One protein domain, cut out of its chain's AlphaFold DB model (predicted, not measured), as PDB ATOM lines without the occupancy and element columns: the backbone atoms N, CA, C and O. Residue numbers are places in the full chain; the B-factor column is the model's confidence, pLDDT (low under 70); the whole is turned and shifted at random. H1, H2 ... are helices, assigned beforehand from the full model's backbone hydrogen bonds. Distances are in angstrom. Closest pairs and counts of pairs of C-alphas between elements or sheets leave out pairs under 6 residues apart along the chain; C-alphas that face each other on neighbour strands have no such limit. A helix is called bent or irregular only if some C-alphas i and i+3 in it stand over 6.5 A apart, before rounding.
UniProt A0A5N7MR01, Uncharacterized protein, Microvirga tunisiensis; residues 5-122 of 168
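This is residues 5 to 122 of the 168 residues of an uncharacterized protein of Microvirga tunisiensis (UniProt A0A5N7MR01). Three of the longer helices, H6, H7 and H3, form a bundle at one end of the domain, with H7 packed on both of the others. On the side of H3 away from H6, the shorter H2 packs on H3 and crosses H5 steeply, while the small H1 lies at the far end from H6, beyond a long loop. The printed part has 118 residues, with seven named helices in the order H1 to H7 and no named strand, and its class is all helix. The whole is compact, with a radius of gyration of the C-alphas of 13.6 A, and is rounded, spanning 37 by 30 by 23 A.

The longest helix is H6, residues 89 to 102, 20.1 A from first to last C-alpha, beginning at C-alpha 89 (16.129, 29.389, 29.781). H7 is residues 109 to 120, 16.7 A, and ends at C-alpha 120 (29.268, 34.003, 25.259). H3 is residues 55 to 67, 18.3 A. H2, residues 28 to 35, spans 10.1 A. H5 is residues 77 to 82 and is irregular, with C-alphas 78 and 81 standing 7.2 A apart. H4 is residues 70 to 74, and H1, residues 5 to 8, begins at C-alpha 5 (47.282, 43.460, 45.098).

H6 and H7 form a helical hairpin and touch, closest at the C-alphas of Arg 95 and Ala 119, 5.3 A apart, at a shallow tilt of 23 degrees, opposite ways; H7 touches H6 with residues 115 to 120 alone. H3, with residues 55 to 57 alone, touches H6, closest at the C-alphas of Pro 56 and Glu 96, 5.3 A apart, at a shallow tilt of 34.6 degrees, only just short of steep, the same way. H3 is the hub and touches H7 as well, closest at the C-alphas of Ile 57 and Leu 116, 6.9 A apart, at a shallow tilt of 14 degrees, opposite ways. H2 touches H3, closest at the C-alphas of Ile 28 and Asn 65, 6.5 A apart, at a steep tilt of 61 degrees. H2 also touches H5, with the C-alphas of Ala 32 and Val 80 4.7 A apart, at a steep tilt of 62 degrees. H3 and H4 are close but not clearly touching, H4 and H5 meet only through their link, and H1 touches no helix. Every O i to N i+4 pair is within hydrogen-bond range in H2, H3, H6 and H7; H4 has 0 of 1 and H5 0 of 2, against 1 of 2 and 2 of 3 O i to N i+3 pairs, and H1 is too short for an O i to N i+4 pair.

The two C-alphas farthest apart are those of Asp 5 and Ala 101, 40.2 A. The printed part has no cut. The links from H1 to H2 and from H2 to H3 are long, with 19 residues each. The mean pLDDT of the printed part is 88.4, and residues 5 to 9 and 15 to 25 are under 70.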
ATOM      1  N   ASP A   5      46.126  44.188  45.644       61.34
ATOM      2  CA  ASP A   5      47.282  43.460  45.098       61.34
ATOM      3  C   ASP A   5      46.989  41.974  44.846       61.34
ATOM      4  O   ASP A   5      47.481  41.396  43.874       61.34
ATOM      5  N   HIS A   6      46.130  41.368  45.668       61.19
ATOM      6  CA  HIS A   6      45.694  39.979  45.513       61.19
ATOM      7  C   HIS A   6      44.797  39.766  44.276       61.19
ATOM      8  O   HIS A   6      44.833  38.700  43.663       61.19
ATOM      9  N   ILE A   7      44.043  40.789  43.851       63.56
ATOM     10  CA  ILE A   7      43.225  40.753  42.626       63.56
ATOM     11  C   ILE A   7      44.098  40.996  41.393       63.56
ATOM     12  O   ILE A   7      43.952  40.306  40.385       63.56
ATOM     13  N   LEU A   8      45.035  41.945  41.475       66.50
ATOM     14  CA  LEU A   8      45.923  42.293  40.361       66.50
ATOM     15  C   LEU A   8      46.892  41.160  39.997       66.50
ATOM     16  O   LEU A   8      47.282  41.038  38.838       66.50
ATOM     17  N   ASN A   9      47.245  40.309  40.963       68.81
ATOM     18  CA  ASN A   9      48.145  39.169  40.770       68.81
ATOM     19  C   ASN A   9      47.419  37.813  40.770       68.81
ATOM     20  O   ASN A   9      48.063  36.767  40.916       68.81
ATOM     21  N   TRP A  10      46.091  37.810  40.608       75.38
ATOM     22  CA  TRP A  10      45.286  36.592  40.651       75.38
ATOM     23  C   TRP A  10      45.724  35.605  39.565       75.38
ATOM     24  O   TRP A  10      45.720  35.917  38.373       75.38
ATOM     25  N   LYS A  11      46.053  34.375  39.970       84.38
ATOM     26  CA  LYS A  11      46.340  33.268  39.049       84.38
ATOM     27  C   LYS A  11      45.299  32.175  39.176       84.38
ATOM     28  O   LYS A  11      44.989  31.726  40.278       84.38
ATOM     29  N   LEU A  12      44.822  31.702  38.031       87.69
ATOM     30  CA  LEU A  12      43.924  30.557  37.977       87.69
ATOM     31  C   LEU A  12      44.712  29.274  38.221       87.69
ATOM     32  O   LEU A  12      45.791  29.065  37.651       87.69
ATOM     33  N   LYS A  13      44.161  28.391  39.045       85.94
ATOM     34  CA  LYS A  13      44.729  27.071  39.328       85.94
ATOM     35  C   LYS A  13      43.733  25.974  38.981       85.94
ATOM     36  O   LYS A  13      42.542  26.216  38.793       85.94
ATOM     37  N   ARG A  14      44.259  24.760  38.825       79.94
ATOM     38  CA  ARG A  14      43.440  23.564  38.616       79.94
ATOM     39  C   ARG A  14      42.483  23.388  39.802       79.94
ATOM     40  O   ARG A  14      42.852  23.759  40.911       79.94
ATOM     41  N   GLY A  15      41.283  22.862  39.547       66.56
ATOM     42  CA  GLY A  15      40.171  22.777  40.494       66.56
ATOM     43  C   GLY A  15      40.423  22.123  41.864       66.56
ATOM     44  O   GLY A  15      41.516  21.676  42.210       66.56
ATOM     45  N   SER A  16      39.347  22.098  42.657       54.88
ATOM     46  CA  SER A  16      39.332  22.044  44.123       54.88
ATOM     47  C   SER A  16      39.945  20.786  44.756       54.88
ATOM     48  O   SER A  16      39.227  19.839  45.065       54.88
ATOM     49  N   HIS A  17      41.231  20.811  45.098       53.22
ATOM     50  CA  HIS A  17      41.773  19.990  46.181       53.22
ATOM     51  C   HIS A  17      42.891  20.767  46.898       53.22
ATOM     52  O   HIS A  17      43.870  21.189  46.290       53.22
ATOM     53  N   THR A  18      42.776  20.878  48.223       50.91
ATOM     54  CA  THR A  18      43.850  21.171  49.199       50.91
ATOM     55  C   THR A  18      44.273  22.597  49.576       50.91
ATOM     56  O   THR A  18      45.022  22.671  50.541       50.91
ATOM     57  N   PHE A  19      43.814  23.714  48.988       48.62
ATOM     58  CA  PHE A  19      44.243  25.035  49.508       48.62
ATOM     59  C   PHE A  19      43.263  26.192  49.222       48.62
ATOM     60  O   PHE A  19      43.253  26.709  48.110       48.62
ATOM     61  N   PRO A  20      42.447  26.632  50.201       48.12
ATOM     62  CA  PRO A  20      41.647  27.839  50.077       48.12
ATOM     63  C   PRO A  20      42.267  28.961  50.920       48.12
ATOM     64  O   PRO A  20      42.307  28.901  52.147       48.12
ATOM     65  N   GLY A  21      42.740  30.009  50.262       49.97
ATOM     66  CA  GLY A  21      43.105  31.266  50.901       49.97
ATOM     67  C   GLY A  21      42.925  32.401  49.906       49.97
ATOM     68  O   GLY A  21      43.008  32.173  48.699       49.97
ATOM     69  N   GLN A  22      42.686  33.614  50.407       49.28
ATOM     70  CA  GLN A  22      42.515  34.825  49.588       49.28
ATOM     71  C   GLN A  22      43.726  35.109  48.674       49.28
ATOM     72  O   GLN A  22      43.585  35.819  47.685       49.28
ATOM     73  N   ASP A  23      44.869  34.472  48.954       50.78
ATOM     74  CA  ASP A  23      46.158  34.734  48.315       50.78
ATOM     75  C   ASP A  23      46.700  33.584  47.439       50.78
ATOM     76  O   ASP A  23      47.882  33.590  47.090       50.78
ATOM     77  N   GLY A  24      45.909  32.567  47.058       49.41
ATOM     78  CA  GLY A  24      46.503  31.491  46.253       49.41
ATOM     79  C   GLY A  24      45.596  30.415  45.677       49.41
ATOM     80  O   GLY A  24      45.538  29.314  46.210       49.41
ATOM     81  N   GLY A  25      45.059  30.678  44.482       57.94
ATOM     82  CA  GLY A  25      44.839  29.636  43.481       57.94
ATOM     83  C   GLY A  25      43.447  29.033  43.425       57.94
ATOM     84  O   GLY A  25      43.277  27.838  43.643       57.94
ATOM     85  N   THR A  26      42.462  29.843  43.070       75.75
ATOM     86  CA  THR A  26      41.106  29.355  42.828       75.75
ATOM     87  C   THR A  26      40.949  28.855  41.391       75.75
ATOM     88  O   THR A  26      41.666  29.285  40.475       75.75
ATOM     89  N   CYS A  27      39.964  27.991  41.157       88.56
ATOM     90  CA  CYS A  27      39.520  27.704  39.796       88.56
ATOM     91  C   CYS A  27      38.843  28.945  39.182       88.56
ATOM     92  O   CYS A  27      38.503  29.904  39.885       88.56
ATOM     93  N   ILE A  28      38.618  28.939  37.867       92.75
ATOM     94  CA  ILE A  28      37.941  30.051  37.179       92.75
ATOM     95  C   ILE A  28      36.549  30.366  37.757       92.75
ATOM     96  O   ILE A  28      36.190  31.534  37.890       92.75
ATOM     97  N   ASN A  29      35.774  29.354  38.152       93.56
ATOM     98  CA  ASN A  29      34.416  29.556  38.660       93.56
ATOM     99  C   ASN A  29      34.416  30.188  40.057       93.56
ATOM    100  O   ASN A  29      33.618  31.079  40.332       93.56
ATOM    101  N   GLU A  30      35.336  29.770  40.920       90.50
ATOM    102  CA  GLU A  30      35.561  30.369  42.237       90.50
ATOM    103  C   GLU A  30      36.072  31.813  42.116       90.50
ATOM    104  O   GLU A  30      35.591  32.700  42.821       90.50
ATOM    105  N   ALA A  31      36.984  32.067  41.168       89.75
ATOM    106  CA  ALA A  31      37.436  33.420  40.852       89.75
ATOM    107  C   ALA A  31      36.259  34.297  40.417       89.75
ATOM    108  O   ALA A  31      36.136  35.437  40.855       89.75
ATOM    109  N   ALA A  32      35.357  33.757  39.599       92.50
ATOM    110  CA  ALA A  32      34.198  34.491  39.116       92.50
ATOM    111  C   ALA A  32      33.175  34.790  40.219       92.50
ATOM    112  O   ALA A  32      32.566  35.856  40.198       92.50
ATOM    113  N   ILE A  33      33.016  33.903  41.207       91.62
ATOM    114  CA  ILE A  33      32.202  34.159  42.408       91.62
ATOM    115  C   ILE A  33      32.742  35.378  43.158       91.62
ATOM    116  O   ILE A  33      31.988  36.321  43.404       91.62
ATOM    117  N   VAL A  34      34.042  35.388  43.461       88.31
ATOM    118  CA  VAL A  34      34.676  36.498  44.189       88.31
ATOM    119  C   VAL A  34      34.630  37.786  43.368       88.31
ATOM    120  O   VAL A  34      34.237  38.831  43.877       88.31
ATOM    121  N   ALA A  35      34.960  37.710  42.078       88.00
ATOM    122  CA  ALA A  35      34.968  38.864  41.184       88.00
ATOM    123  C   ALA A  35      33.570  39.475  40.977       88.00
ATOM    124  O   ALA A  35      33.452  40.677  40.760       88.00
ATOM    125  N   ALA A  36      32.506  38.673  41.082       91.06
ATOM    126  CA  ALA A  36      31.123  39.149  41.066       91.06
ATOM    127  C   ALA A  36      30.636  39.680  42.433       91.06
ATOM    128  O   ALA A  36      29.468  40.046  42.560       91.06
ATOM    129  N   GLY A  37      31.504  39.726  43.450       90.12
ATOM    130  CA  GLY A  37      31.205  40.273  44.775       90.12
ATOM    131  C   GLY A  37      30.540  39.292  45.745       90.12
ATOM    132  O   GLY A  37      30.066  39.711  46.800       90.12
ATOM    133  N   PHE A  38      30.486  37.998  45.420       89.69
ATOM    134  CA  PHE A  38      29.999  36.979  46.349       89.69
ATOM    135  C   PHE A  38      31.109  36.530  47.304       89.69
ATOM    136  O   PHE A  38      32.299  36.589  46.992       89.69
ATOM    137  N   VAL A  39      30.704  36.017  48.467       87.50
ATOM    138  CA  VAL A  39      31.627  35.350  49.392       87.50
ATOM    139  C   VAL A  39      32.234  34.134  48.693       87.50
ATOM    140  O   VAL A  39      31.516  33.362  48.053       87.50
ATOM    141  N   TYR A  40      33.552  33.967  48.822       85.62
ATOM    142  CA  TYR A  40      34.249  32.786  48.321       85.62
ATOM    143  C   TYR A  40      33.573  31.504  48.821       85.62
ATOM    144  O   TYR A  40      33.299  31.350  50.012       85.62
ATOM    145  N   GLN A  41      33.361  30.564  47.905       84.81
ATOM    146  CA  GLN A  41      32.924  29.211  48.211       84.81
ATOM    147  C   GLN A  41      33.587  28.234  47.237       84.81
ATOM    148  O   GLN A  41      33.781  28.594  46.073       84.81
ATOM    149  N   PRO A  42      33.917  27.010  47.678       85.06
ATOM    150  CA  PRO A  42      34.417  25.982  46.778       85.06
ATOM    151  C   PRO A  42      33.325  25.570  45.784       85.06
ATOM    152  O   PRO A  42      32.175  25.366  46.173       85.06
ATOM    153  N   VAL A  43      33.690  25.397  44.512       87.56
ATOM    154  CA  VAL A  43      32.743  25.002  43.455       87.56
ATOM    155  C   VAL A  43      33.076  23.595  42.977       87.56
ATOM    156  O   VAL A  43      34.022  23.402  42.217       87.56
ATOM    157  N   ARG A  44      32.283  22.607  43.407       85.44
ATOM    158  CA  ARG A  44      32.416  21.205  42.961       85.44
ATOM    159  C   ARG A  44      31.522  20.899  41.770       85.44
ATOM    160  O   ARG A  44      31.821  20.018  40.972       85.44
ATOM    161  N   SER A  45      30.414  21.618  41.673       90.38
ATOM    162  CA  SER A  45      29.459  21.535  40.587       90.38
ATOM    163  C   SER A  45      29.054  22.935  40.161       90.38
ATOM    164  O   SER A  45      28.891  23.834  40.985       90.38
ATOM    165  N   VAL A  46      28.802  23.129  38.866       94.31
ATOM    166  CA  VAL A  46      28.225  24.393  38.386       94.31
ATOM    167  C   VAL A  46      26.868  24.679  39.002       94.31
ATOM    168  O   VAL A  46      26.449  25.825  38.966       94.31
ATOM    169  N   HIS A  47      26.176  23.682  39.559       95.19
ATOM    170  CA  HIS A  47      24.905  23.869  40.255       95.19
ATOM    171  C   HIS A  47      25.057  24.546  41.625       95.19
ATOM    172  O   HIS A  47      24.081  25.111  42.109       95.19
ATOM    173  N   ASP A  48      26.269  24.583  42.187       91.00
ATOM    174  CA  ASP A  48      26.568  25.256  43.459       91.00
ATOM    175  C   ASP A  48      26.677  26.787  43.289       91.00
ATOM    176  O   ASP A  48      26.627  27.547  44.255       91.00
ATOM    177  N   MET A  49      26.832  27.274  42.051       94.31
ATOM    178  CA  MET A  49      27.071  28.699  41.795       94.31
ATOM    179  C   MET A  49      25.787  29.546  41.940       94.31
ATOM    180  O   MET A  49      24.680  29.036  41.713       94.31
ATOM    181  N   PRO A  50      25.891  30.857  42.229       96.81
ATOM    182  CA  PRO A  50      24.735  31.756  42.279       96.81
ATOM    183  C   PRO A  50      23.914  31.770  40.977       96.81
ATOM    184  O   PRO A  50      24.415  31.460  39.898       96.81
ATOM    185  N   GLN A  51      22.631  32.141  41.060       96.25
ATOM    186  CA  GLN A  51      21.703  32.069  39.916       96.25
ATOM    187  C   GLN A  51      22.078  32.976  38.735       96.25
ATOM    188  O   GLN A  51      21.685  32.688  37.610       96.25
ATOM    189  N   CYS A  52      22.853  34.039  38.967       96.38
ATOM    190  CA  CYS A  52      23.326  34.935  37.911       96.38
ATOM    191  C   CYS A  52      24.425  34.324  37.020       96.38
ATOM    192  O   CYS A  52      24.794  34.929  36.015       96.38
ATOM    193  N   PHE A  53      24.936  33.133  37.344       97.81
ATOM    194  CA  PHE A  53      25.962  32.446  36.563       97.81
ATOM    195  C   PHE A  53      25.350  31.496  35.535       97.81
ATOM    196  O   PHE A  53      24.513  30.651  35.861       97.81
ATOM    197  N   SER A  54      25.792  31.613  34.281       98.06
ATOM    198  CA  SER A  54      25.322  30.737  33.205       98.06
ATOM    199  C   SER A  54      25.894  29.334  33.395       98.06
ATOM    200  O   SER A  54      27.106  29.134  33.329       98.06
ATOM    201  N   ARG A  55      25.023  28.343  33.613       98.06
ATOM    202  CA  ARG A  55      25.422  26.940  33.834       98.06
ATOM    203  C   ARG A  55      26.225  26.350  32.666       98.06
ATOM    204  O   ARG A  55      27.313  25.847  32.941       98.06
ATOM    205  N   PRO A  56      25.783  26.428  31.393       98.25
ATOM    206  CA  PRO A  56      26.555  25.910  30.262       98.25
ATOM    207  C   PRO A  56      27.916  26.598  30.099       98.25
ATOM    208  O   PRO A  56      28.910  25.928  29.822       98.25
ATOM    209  N   ILE A  57      27.994  27.915  30.317       98.25
ATOM    210  CA  ILE A  57      29.256  28.662  30.219       98.25
ATOM    211  C   ILE A  57      30.207  28.267  31.353       98.25
ATOM    212  O   ILE A  57      31.367  27.952  31.097       98.25
ATOM    213  N   CYS A  58      29.717  28.223  32.592       97.88
ATOM    214  CA  CYS A  58      30.517  27.833  33.753       97.88
ATOM    215  C   CYS A  58      30.973  26.372  33.682       97.88
ATOM    216  O   CYS A  58      32.034  26.043  34.209       97.88
ATOM    217  N   ALA A  59      30.200  25.493  33.036       97.38
ATOM    218  CA  ALA A  59      30.555  24.083  32.880       97.38
ATOM    219  C   ALA A  59      31.728  23.929  31.912       97.38
ATOM    220  O   ALA A  59      32.726  23.292  32.247       97.38
ATOM    221  N   LEU A  60      31.649  24.586  30.752       97.56
ATOM    222  CA  LEU A  60      32.750  24.601  29.793       97.56
ATOM    223  C   LEU A  60      33.996  25.285  30.373       97.56
ATOM    224  O   LEU A  60      35.105  24.788  30.192       97.56
ATOM    225  N   ALA A  61      33.827  26.395  31.093       96.94
ATOM    226  CA  ALA A  61      34.930  27.095  31.745       96.94
ATOM    227  C   ALA A  61      35.637  26.223  32.796       96.94
ATOM    228  O   ALA A  61      36.865  26.162  32.807       96.94
ATOM    229  N   MET A  62      34.878  25.509  33.636       94.31
ATOM    230  CA  MET A  62      35.424  24.567  34.618       94.31
ATOM    231  C   MET A  62      36.203  23.439  33.940       94.31
ATOM    232  O   MET A  62      37.345  23.178  34.306       94.31
ATOM    233  N   GLN A  63      35.632  22.834  32.894       94.25
ATOM    234  CA  GLN A  63      36.311  21.796  32.123       94.25
ATOM    235  C   GLN A  63      37.629  22.312  31.523       94.25
ATOM    236  O   GLN A  63      38.669  21.667  31.650       94.25
ATOM    237  N   LEU A  64      37.608  23.496  30.902       95.25
ATOM    238  CA  LEU A  64      38.801  24.131  30.339       95.25
ATOM    239  C   LEU A  64      39.867  24.400  31.401       95.25
ATOM    240  O   LEU A  64      41.045  24.159  31.155       95.25
ATOM    241  N   ASN A  65      39.461  24.884  32.572       93.88
ATOM    242  CA  ASN A  65      40.357  25.156  33.689       93.88
ATOM    243  C   ASN A  65      41.081  23.891  34.171       93.88
ATOM    244  O   ASN A  65      42.280  23.934  34.463       93.88
ATOM    245  N   ASP A  66      40.356  22.776  34.245       90.75
ATOM    246  CA  ASP A  66      40.852  21.528  34.823       90.75
ATOM    247  C   ASP A  66      41.708  20.694  33.862       90.75
ATOM    248  O   ASP A  66      42.573  19.935  34.321       90.75
ATOM    249  N   GLU A  67      41.484  20.846  32.553       91.69
ATOM    250  CA  GLU A  67      42.238  20.189  31.478       91.69
ATOM    251  C   GLU A  67      43.477  20.979  31.010       91.69
ATOM    252  O   GLU A  67      44.354  20.395  30.377       91.69
ATOM    253  N   ALA A  68      43.552  22.288  31.278       92.81
ATOM    254  CA  ALA A  68      44.622  23.167  30.796       92.81
ATOM    255  C   ALA A  68      45.964  22.984  31.527       92.81
ATOM    256  O   ALA A  68      45.994  22.704  32.734       92.81
ATOM    257  N   SER A  69      47.070  23.263  30.822       92.69
ATOM    258  CA  SER A  69      48.371  23.523  31.462       92.69
ATOM    259  C   SER A  69      48.316  24.770  32.356       92.69
ATOM    260  O   SER A  69      47.361  25.548  32.316       92.69
ATOM    261  N   ASP A  70      49.342  24.988  33.180       89.06
ATOM    262  CA  ASP A  70      49.398  26.168  34.049       89.06
ATOM    263  C   ASP A  70      49.419  27.490  33.272       89.06
ATOM    264  O   ASP A  70      48.785  28.460  33.700       89.06
ATOM    265  N   GLU A  71      50.079  27.501  32.116       91.25
ATOM    266  CA  GLU A  71      50.176  28.631  31.192       91.25
ATOM    267  C   GLU A  71      48.868  28.838  30.425       91.25
ATOM    268  O   GLU A  71      48.341  29.951  30.393       91.25
ATOM    269  N   GLU A  72      48.306  27.771  29.845       95.31
ATOM    270  CA  GLU A  72      47.028  27.819  29.123       95.31
ATOM    271  C   GLU A  72      45.901  28.324  30.026       95.31
ATOM    272  O   GLU A  72      45.096  29.160  29.620       95.31
ATOM    273  N   ARG A  73      45.881  27.893  31.290       93.69
ATOM    274  CA  ARG A  73      44.838  28.276  32.243       93.69
ATOM    275  C   ARG A  73      44.774  29.777  32.482       93.69
ATOM    276  O   ARG A  73      43.685  30.300  32.691       93.69
ATOM    277  N   GLN A  74      45.895  30.495  32.402       92.31
ATOM    278  CA  GLN A  74      45.873  31.951  32.593       92.31
ATOM    279  C   GLN A  74      45.152  32.676  31.449       92.31
ATOM    280  O   GLN A  74      44.646  33.777  31.648       92.31
ATOM    281  N   GLN A  75      45.001  32.041  30.284       95.38
ATOM    282  CA  GLN A  75      44.216  32.587  29.172       95.38
ATOM    283  C   GLN A  75      42.708  32.626  29.471       95.38
ATOM    284  O   GLN A  75      41.952  33.257  28.735       95.38
ATOM    285  N   LEU A  76      42.258  31.982  30.554       94.94
ATOM    286  CA  LEU A  76      40.875  32.039  31.022       94.94
ATOM    287  C   LEU A  76      40.581  33.270  31.898       94.94
ATOM    288  O   LEU A  76      39.411  33.585  32.115       94.94
ATOM    289  N   LEU A  77      41.598  34.003  32.370       91.94
ATOM    290  CA  LEU A  77      41.412  35.201  33.206       91.94
ATOM    291  C   LEU A  77      40.452  36.245  32.595       91.94
ATOM    292  O   LEU A  77      39.564  36.706  33.315       91.94
ATOM    293  N   PRO A  78      40.508  36.568  31.283       92.56
ATOM    294  CA  PRO A  78      39.573  37.511  30.656       92.56
ATOM    295  C   PRO A  78      38.094  37.093  30.713       92.56
ATOM    296  O   PRO A  78      37.205  37.897  30.431       92.56
ATOM    297  N   PHE A  79      37.809  35.833  31.047       94.94
ATOM    298  CA  PHE A  79      36.456  35.284  31.096       94.94
ATOM    299  C   PHE A  79      35.848  35.312  32.500       94.94
ATOM    300  O   PHE A  79      34.635  35.158  32.612       94.94
ATOM    301  N   VAL A  80      36.642  35.558  33.549       92.94
ATOM    302  CA  VAL A  80      36.203  35.534  34.957       92.94
ATOM    303  C   VAL A  80      34.964  36.411  35.175       92.94
ATOM    304  O   VAL A  80      33.932  35.926  35.632       92.94
ATOM    305  N   LEU A  81      35.004  37.674  34.741       89.88
ATOM    306  CA  LEU A  81      33.870  38.604  34.868       89.88
ATOM    307  C   LEU A  81      32.709  38.309  33.904       89.88
ATOM    308  O   LEU A  81      31.627  38.868  34.045       89.88
ATOM    309  N   ARG A  82      32.915  37.431  32.919       94.38
ATOM    310  CA  ARG A  82      31.913  37.086  31.900       94.38
ATOM    311  C   ARG A  82      31.097  35.847  32.264       94.38
ATOM    312  O   ARG A  82      30.148  35.544  31.549       94.38
ATOM    313  N   LEU A  83      31.428  35.132  33.343       96.31
ATOM    314  CA  LEU A  83      30.687  33.929  33.754       96.31
ATOM    315  C   LEU A  83      29.332  34.254  34.408       96.31
ATOM    316  O   LEU A  83      28.380  33.476  34.276       96.31
ATOM    317  N   ALA A  84      29.220  35.417  35.059       96.00
ATOM    318  CA  ALA A  84      27.985  35.944  35.646       96.00
ATOM    319  C   ALA A  84      27.047  36.528  34.565       96.00
ATOM    320  O   ALA A  84      26.696  37.705  34.578       96.00
ATOM    321  N   CYS A  85      26.693  35.704  33.577       95.81
ATOM    322  CA  CYS A  85      25.936  36.098  32.390       95.81
ATOM    323  C   CYS A  85      24.676  35.253  32.156       95.81
ATOM    324  O   CYS A  85      24.252  35.101  31.006       95.81
ATOM    325  N   ALA A  86      24.088  34.676  33.210       96.62
ATOM    326  CA  ALA A  86      22.853  33.905  33.082       96.62
ATOM    327  C   ALA A  86      21.756  34.719  32.382       96.62
ATOM    328  O   ALA A  86      21.544  35.912  32.640       96.62
ATOM    329  N   ASP A  87      21.057  34.049  31.480       95.94
ATOM    330  CA  ASP A  87      19.995  34.628  30.676       95.94
ATOM    331  C   ASP A  87      18.720  33.769  30.794       95.94
ATOM    332  O   ASP A  87      18.582  32.929  31.685       95.94
ATOM    333  N   THR A  88      17.748  34.006  29.920       96.50
ATOM    334  CA  THR A  88      16.535  33.198  29.823       96.50
ATOM    335  C   THR A  88      16.863  31.727  29.558       96.50
ATOM    336  O   THR A  88      17.854  31.391  28.908       96.50
ATOM    337  N   LEU A  89      15.974  30.831  29.991       97.00
ATOM    338  CA  LEU A  89      16.129  29.389  29.781       97.00
ATOM    339  C   LEU A  89      16.329  29.016  28.301       97.00
ATOM    340  O   LEU A  89      17.057  28.078  27.988       97.00
ATOM    341  N   GLU A  90      15.697  29.750  27.384       97.75
ATOM    342  CA  GLU A  90      15.870  29.543  25.946       97.75
ATOM    343  C   GLU A  90      17.305  29.850  25.490       97.75
ATOM    344  O   GLU A  90      17.897  29.076  24.736       97.75
ATOM    345  N   VAL A  91      17.887  30.952  25.973       97.88
ATOM    346  CA  VAL A  91      19.275  31.328  25.680       97.88
ATOM    347  C   VAL A  91      20.249  30.318  26.282       97.88
ATOM    348  O   VAL A  91      21.169  29.884  25.590       97.88
ATOM    349  N   GLU A  92      20.030  29.881  27.524       98.25
ATOM    350  CA  GLU A  92      20.883  28.872  28.165       98.25
ATOM    351  C   GLU A  92      20.864  27.544  27.391       98.25
ATOM    352  O   GLU A  92      21.921  26.981  27.108       98.25
ATOM    353  N   ARG A  93      19.689  27.095  26.927       98.44
ATOM    354  CA  ARG A  93      19.569  25.910  26.057       98.44
ATOM    355  C   ARG A  93      20.283  26.091  24.717       98.44
ATOM    356  O   ARG A  93      20.914  25.158  24.225       98.44
ATOM    357  N   LYS A  94      20.218  27.285  24.115       98.50
ATOM    358  CA  LYS A  94      20.950  27.602  22.875       98.50
ATOM    359  C   LYS A  94      22.465  27.557  23.084       98.50
ATOM    360  O   LYS A  94      23.168  27.023  22.229       98.50
ATOM    361  N   ARG A  95      22.967  28.077  24.210       98.50
ATOM    362  CA  ARG A  95      24.386  27.988  24.595       98.50
ATOM    363  C   ARG A  95      24.818  26.536  24.760       98.50
ATOM    364  O   ARG A  95      25.814  26.133  24.170       98.50
ATOM    365  N   GLU A  96      24.041  25.746  25.494       98.38
ATOM    366  CA  GLU A  96      24.303  24.321  25.701       98.38
ATOM    367  C   GLU A  96      24.352  23.551  24.373       98.38
ATOM    368  O   GLU A  96      25.340  22.877  24.085       98.38
ATOM    369  N   ALA A  97      23.348  23.729  23.509       98.31
ATOM    370  CA  ALA A  97      23.313  23.106  22.188       98.31
ATOM    371  C   ALA A  97      24.482  23.555  21.293       98.31
ATOM    372  O   ALA A  97      25.080  22.740  20.588       98.31
ATOM    373  N   TYR A  98      24.843  24.844  21.330       98.50
ATOM    374  CA  TYR A  98      25.985  25.383  20.590       98.50
ATOM    375  C   TYR A  98      27.298  24.714  21.004       98.50
ATOM    376  O   TYR A  98      28.073  24.316  20.127       98.50
ATOM    377  N   ILE A  99      27.525  24.595  22.318       98.38
ATOM    378  CA  ILE A  99      28.710  23.967  22.904       98.38
ATOM    379  C   ILE A  99      28.731  22.484  22.533       98.38
ATOM    380  O   ILE A  99      29.700  22.029  21.929       98.38
ATOM    381  N   ALA A 100      27.649  21.746  22.797       97.69
ATOM    382  CA  ALA A 100      27.563  20.311  22.529       97.69
ATOM    383  C   ALA A 100      27.812  19.966  21.051       97.69
ATOM    384  O   ALA A 100      28.534  19.021  20.744       97.69
ATOM    385  N   ALA A 101      27.288  20.767  20.116       97.50
ATOM    386  CA  ALA A 101      27.481  20.544  18.682       97.50
ATOM    387  C   ALA A 101      28.933  20.757  18.205       97.50
ATOM    388  O   ALA A 101      29.310  20.284  17.128       97.50
ATOM    389  N   ARG A 102      29.746  21.502  18.964       97.56
ATOM    390  CA  ARG A 102      31.111  21.907  18.576       97.56
ATOM    391  C   ARG A 102      32.194  21.224  19.390       97.56
ATOM    392  O   ARG A 102      33.300  21.056  18.881       97.56
ATOM    393  N   MET A 103      31.884  20.805  20.611       93.94
ATOM    394  CA  MET A 103      32.793  20.059  21.468       93.94
ATOM    395  C   MET A 103      32.967  18.639  20.929       93.94
ATOM    396  O   MET A 103      32.153  17.749  21.155       93.94
ATOM    397  N   ARG A 104      34.049  18.440  20.174       89.44
ATOM    398  CA  ARG A 104      34.477  17.140  19.650       89.44
ATOM    399  C   ARG A 104      35.621  16.578  20.488       89.44
ATOM    400  O   ARG A 104      36.293  17.304  21.221       89.44
ATOM    401  N   TRP A 105      35.876  15.281  20.348       81.44
ATOM    402  CA  TRP A 105      37.021  14.649  20.995       81.44
ATOM    403  C   TRP A 105      38.344  15.234  20.469       81.44
ATOM    404  O   TRP A 105      38.482  15.462  19.267       81.44
ATOM    405  N   ARG A 106      39.316  15.450  21.369       85.19
ATOM    406  CA  ARG A 106      40.688  15.925  21.074       85.19
ATOM    407  C   ARG A 106      40.806  17.319  20.436       85.19
ATOM    408  O   ARG A 106      41.717  17.561  19.648       85.19
ATOM    409  N   LEU A 107      39.927  18.257  20.783       94.56
ATOM    410  CA  LEU A 107      40.154  19.660  20.427       94.56
ATOM    411  C   LEU A 107      41.346  20.242  21.196       94.56
ATOM    412  O   LEU A 107      41.549  19.935  22.372       94.56
ATOM    413  N   SER A 108      42.114  21.114  20.537       95.94
ATOM    414  CA  SER A 108      43.137  21.908  21.218       95.94
ATOM    415  C   SER A 108      42.495  22.872  22.216       95.94
ATOM    416  O   SER A 108      41.329  23.258  22.065       95.94
ATOM    417  N   PHE A 109      43.266  23.304  23.218       95.88
ATOM    418  CA  PHE A 109      42.816  24.311  24.177       95.88
ATOM    419  C   PHE A 109      42.277  25.564  23.472       95.88
ATOM    420  O   PHE A 109      41.149  25.970  23.739       95.88
ATOM    421  N   GLN A 110      43.004  26.074  22.472       97.00
ATOM    422  CA  GLN A 110      42.589  27.250  21.706       97.00
ATOM    423  C   GLN A 110      41.229  27.073  21.017       97.00
ATOM    424  O   GLN A 110      40.390  27.969  21.070       97.00
ATOM    425  N   LYS A 111      40.957  25.907  20.414       97.62
ATOM    426  CA  LYS A 111      39.651  25.654  19.785       97.62
ATOM    427  C   LYS A 111      38.517  25.572  20.794       97.62
ATOM    428  O   LYS A 111      37.420  26.048  20.516       97.62
ATOM    429  N   ARG A 112      38.764  25.022  21.980       97.31
ATOM    430  CA  ARG A 112      37.767  25.034  23.058       97.31
ATOM    431  C   ARG A 112      37.547  26.447  23.618       97.31
ATOM    432  O   ARG A 112      36.412  26.796  23.932       97.31
ATOM    433  N   LEU A 113      38.584  27.284  23.660       97.25
ATOM    434  CA  LEU A 113      38.482  28.696  24.045       97.25
ATOM    435  C   LEU A 113      37.666  29.521  23.031       97.25
ATOM    436  O   LEU A 113      36.849  30.360  23.418       97.25
ATOM    437  N   GLU A 114      37.823  29.246  21.732       97.69
ATOM    438  CA  GLU A 114      36.975  29.818  20.676       97.69
ATOM    439  C   GLU A 114      35.501  29.425  20.866       97.69
ATOM    440  O   GLU A 114      34.616  30.270  20.724       97.69
ATOM    441  N   ILE A 115      35.222  28.172  21.247       98.25
ATOM    442  CA  ILE A 115      33.855  27.710  21.550       98.25
ATOM    443  C   ILE A 115      33.284  28.459  22.760       98.25
ATOM    444  O   ILE A 115      32.143  28.914  22.696       98.25
ATOM    445  N   LEU A 116      34.064  28.640  23.833       98.00
ATOM    446  CA  LEU A 116      33.645  29.432  24.996       98.00
ATOM    447  C   LEU A 116      33.302  30.875  24.595       98.00
ATOM    448  O   LEU A 116      32.252  31.399  24.970       98.00
ATOM    449  N   THR A 117      34.154  31.493  23.776       97.19
ATOM    450  CA  THR A 117      33.935  32.847  23.249       97.19
ATOM    451  C   THR A 117      32.661  32.920  22.411       97.19
ATOM    452  O   THR A 117      31.848  33.822  22.602       97.19
ATOM    453  N   GLY A 118      32.448  31.951  21.519       97.31
ATOM    454  CA  GLY A 118      31.256  31.881  20.680       97.31
ATOM    455  C   GLY A 118      29.970  31.671  21.480       97.31
ATOM    456  O   GLY A 118      28.960  32.309  21.192       97.31
ATOM    457  N   ALA A 119      30.007  30.846  22.529       97.69
ATOM    458  CA  ALA A 119      28.861  30.634  23.409       97.69
ATOM    459  C   ALA A 119      28.488  31.911  24.187       97.69
ATOM    460  O   ALA A 119      27.307  32.219  24.337       97.69
ATOM    461  N   LEU A 120      29.481  32.704  24.609       95.94
ATOM    462  CA  LEU A 120      29.268  34.003  25.259       95.94
ATOM    463  C   LEU A 120      28.631  35.058  24.342       95.94
ATOM    464  O   LEU A 120      28.069  36.030  24.841       95.94
ATOM    465  N   LEU A 121      28.702  34.888  23.018       95.44
ATOM    466  CA  LEU A 121      28.056  35.783  22.050       95.44
ATOM    467  C   LEU A 121      26.557  35.499  21.859       95.44
ATOM    468  O   LEU A 121      25.887  36.266  21.157       95.44
ATOM    469  N   ILE A 122      26.042  34.412  22.444       96.12
ATOM    470  CA  ILE A 122      24.626  34.032  22.429       96.12
ATOM    471  C   ILE A 122      23.947  34.645  23.658       96.12
ATOM    472  O   ILE A 122      24.360  34.370  24.783       96.12
TER     473      ILE A 122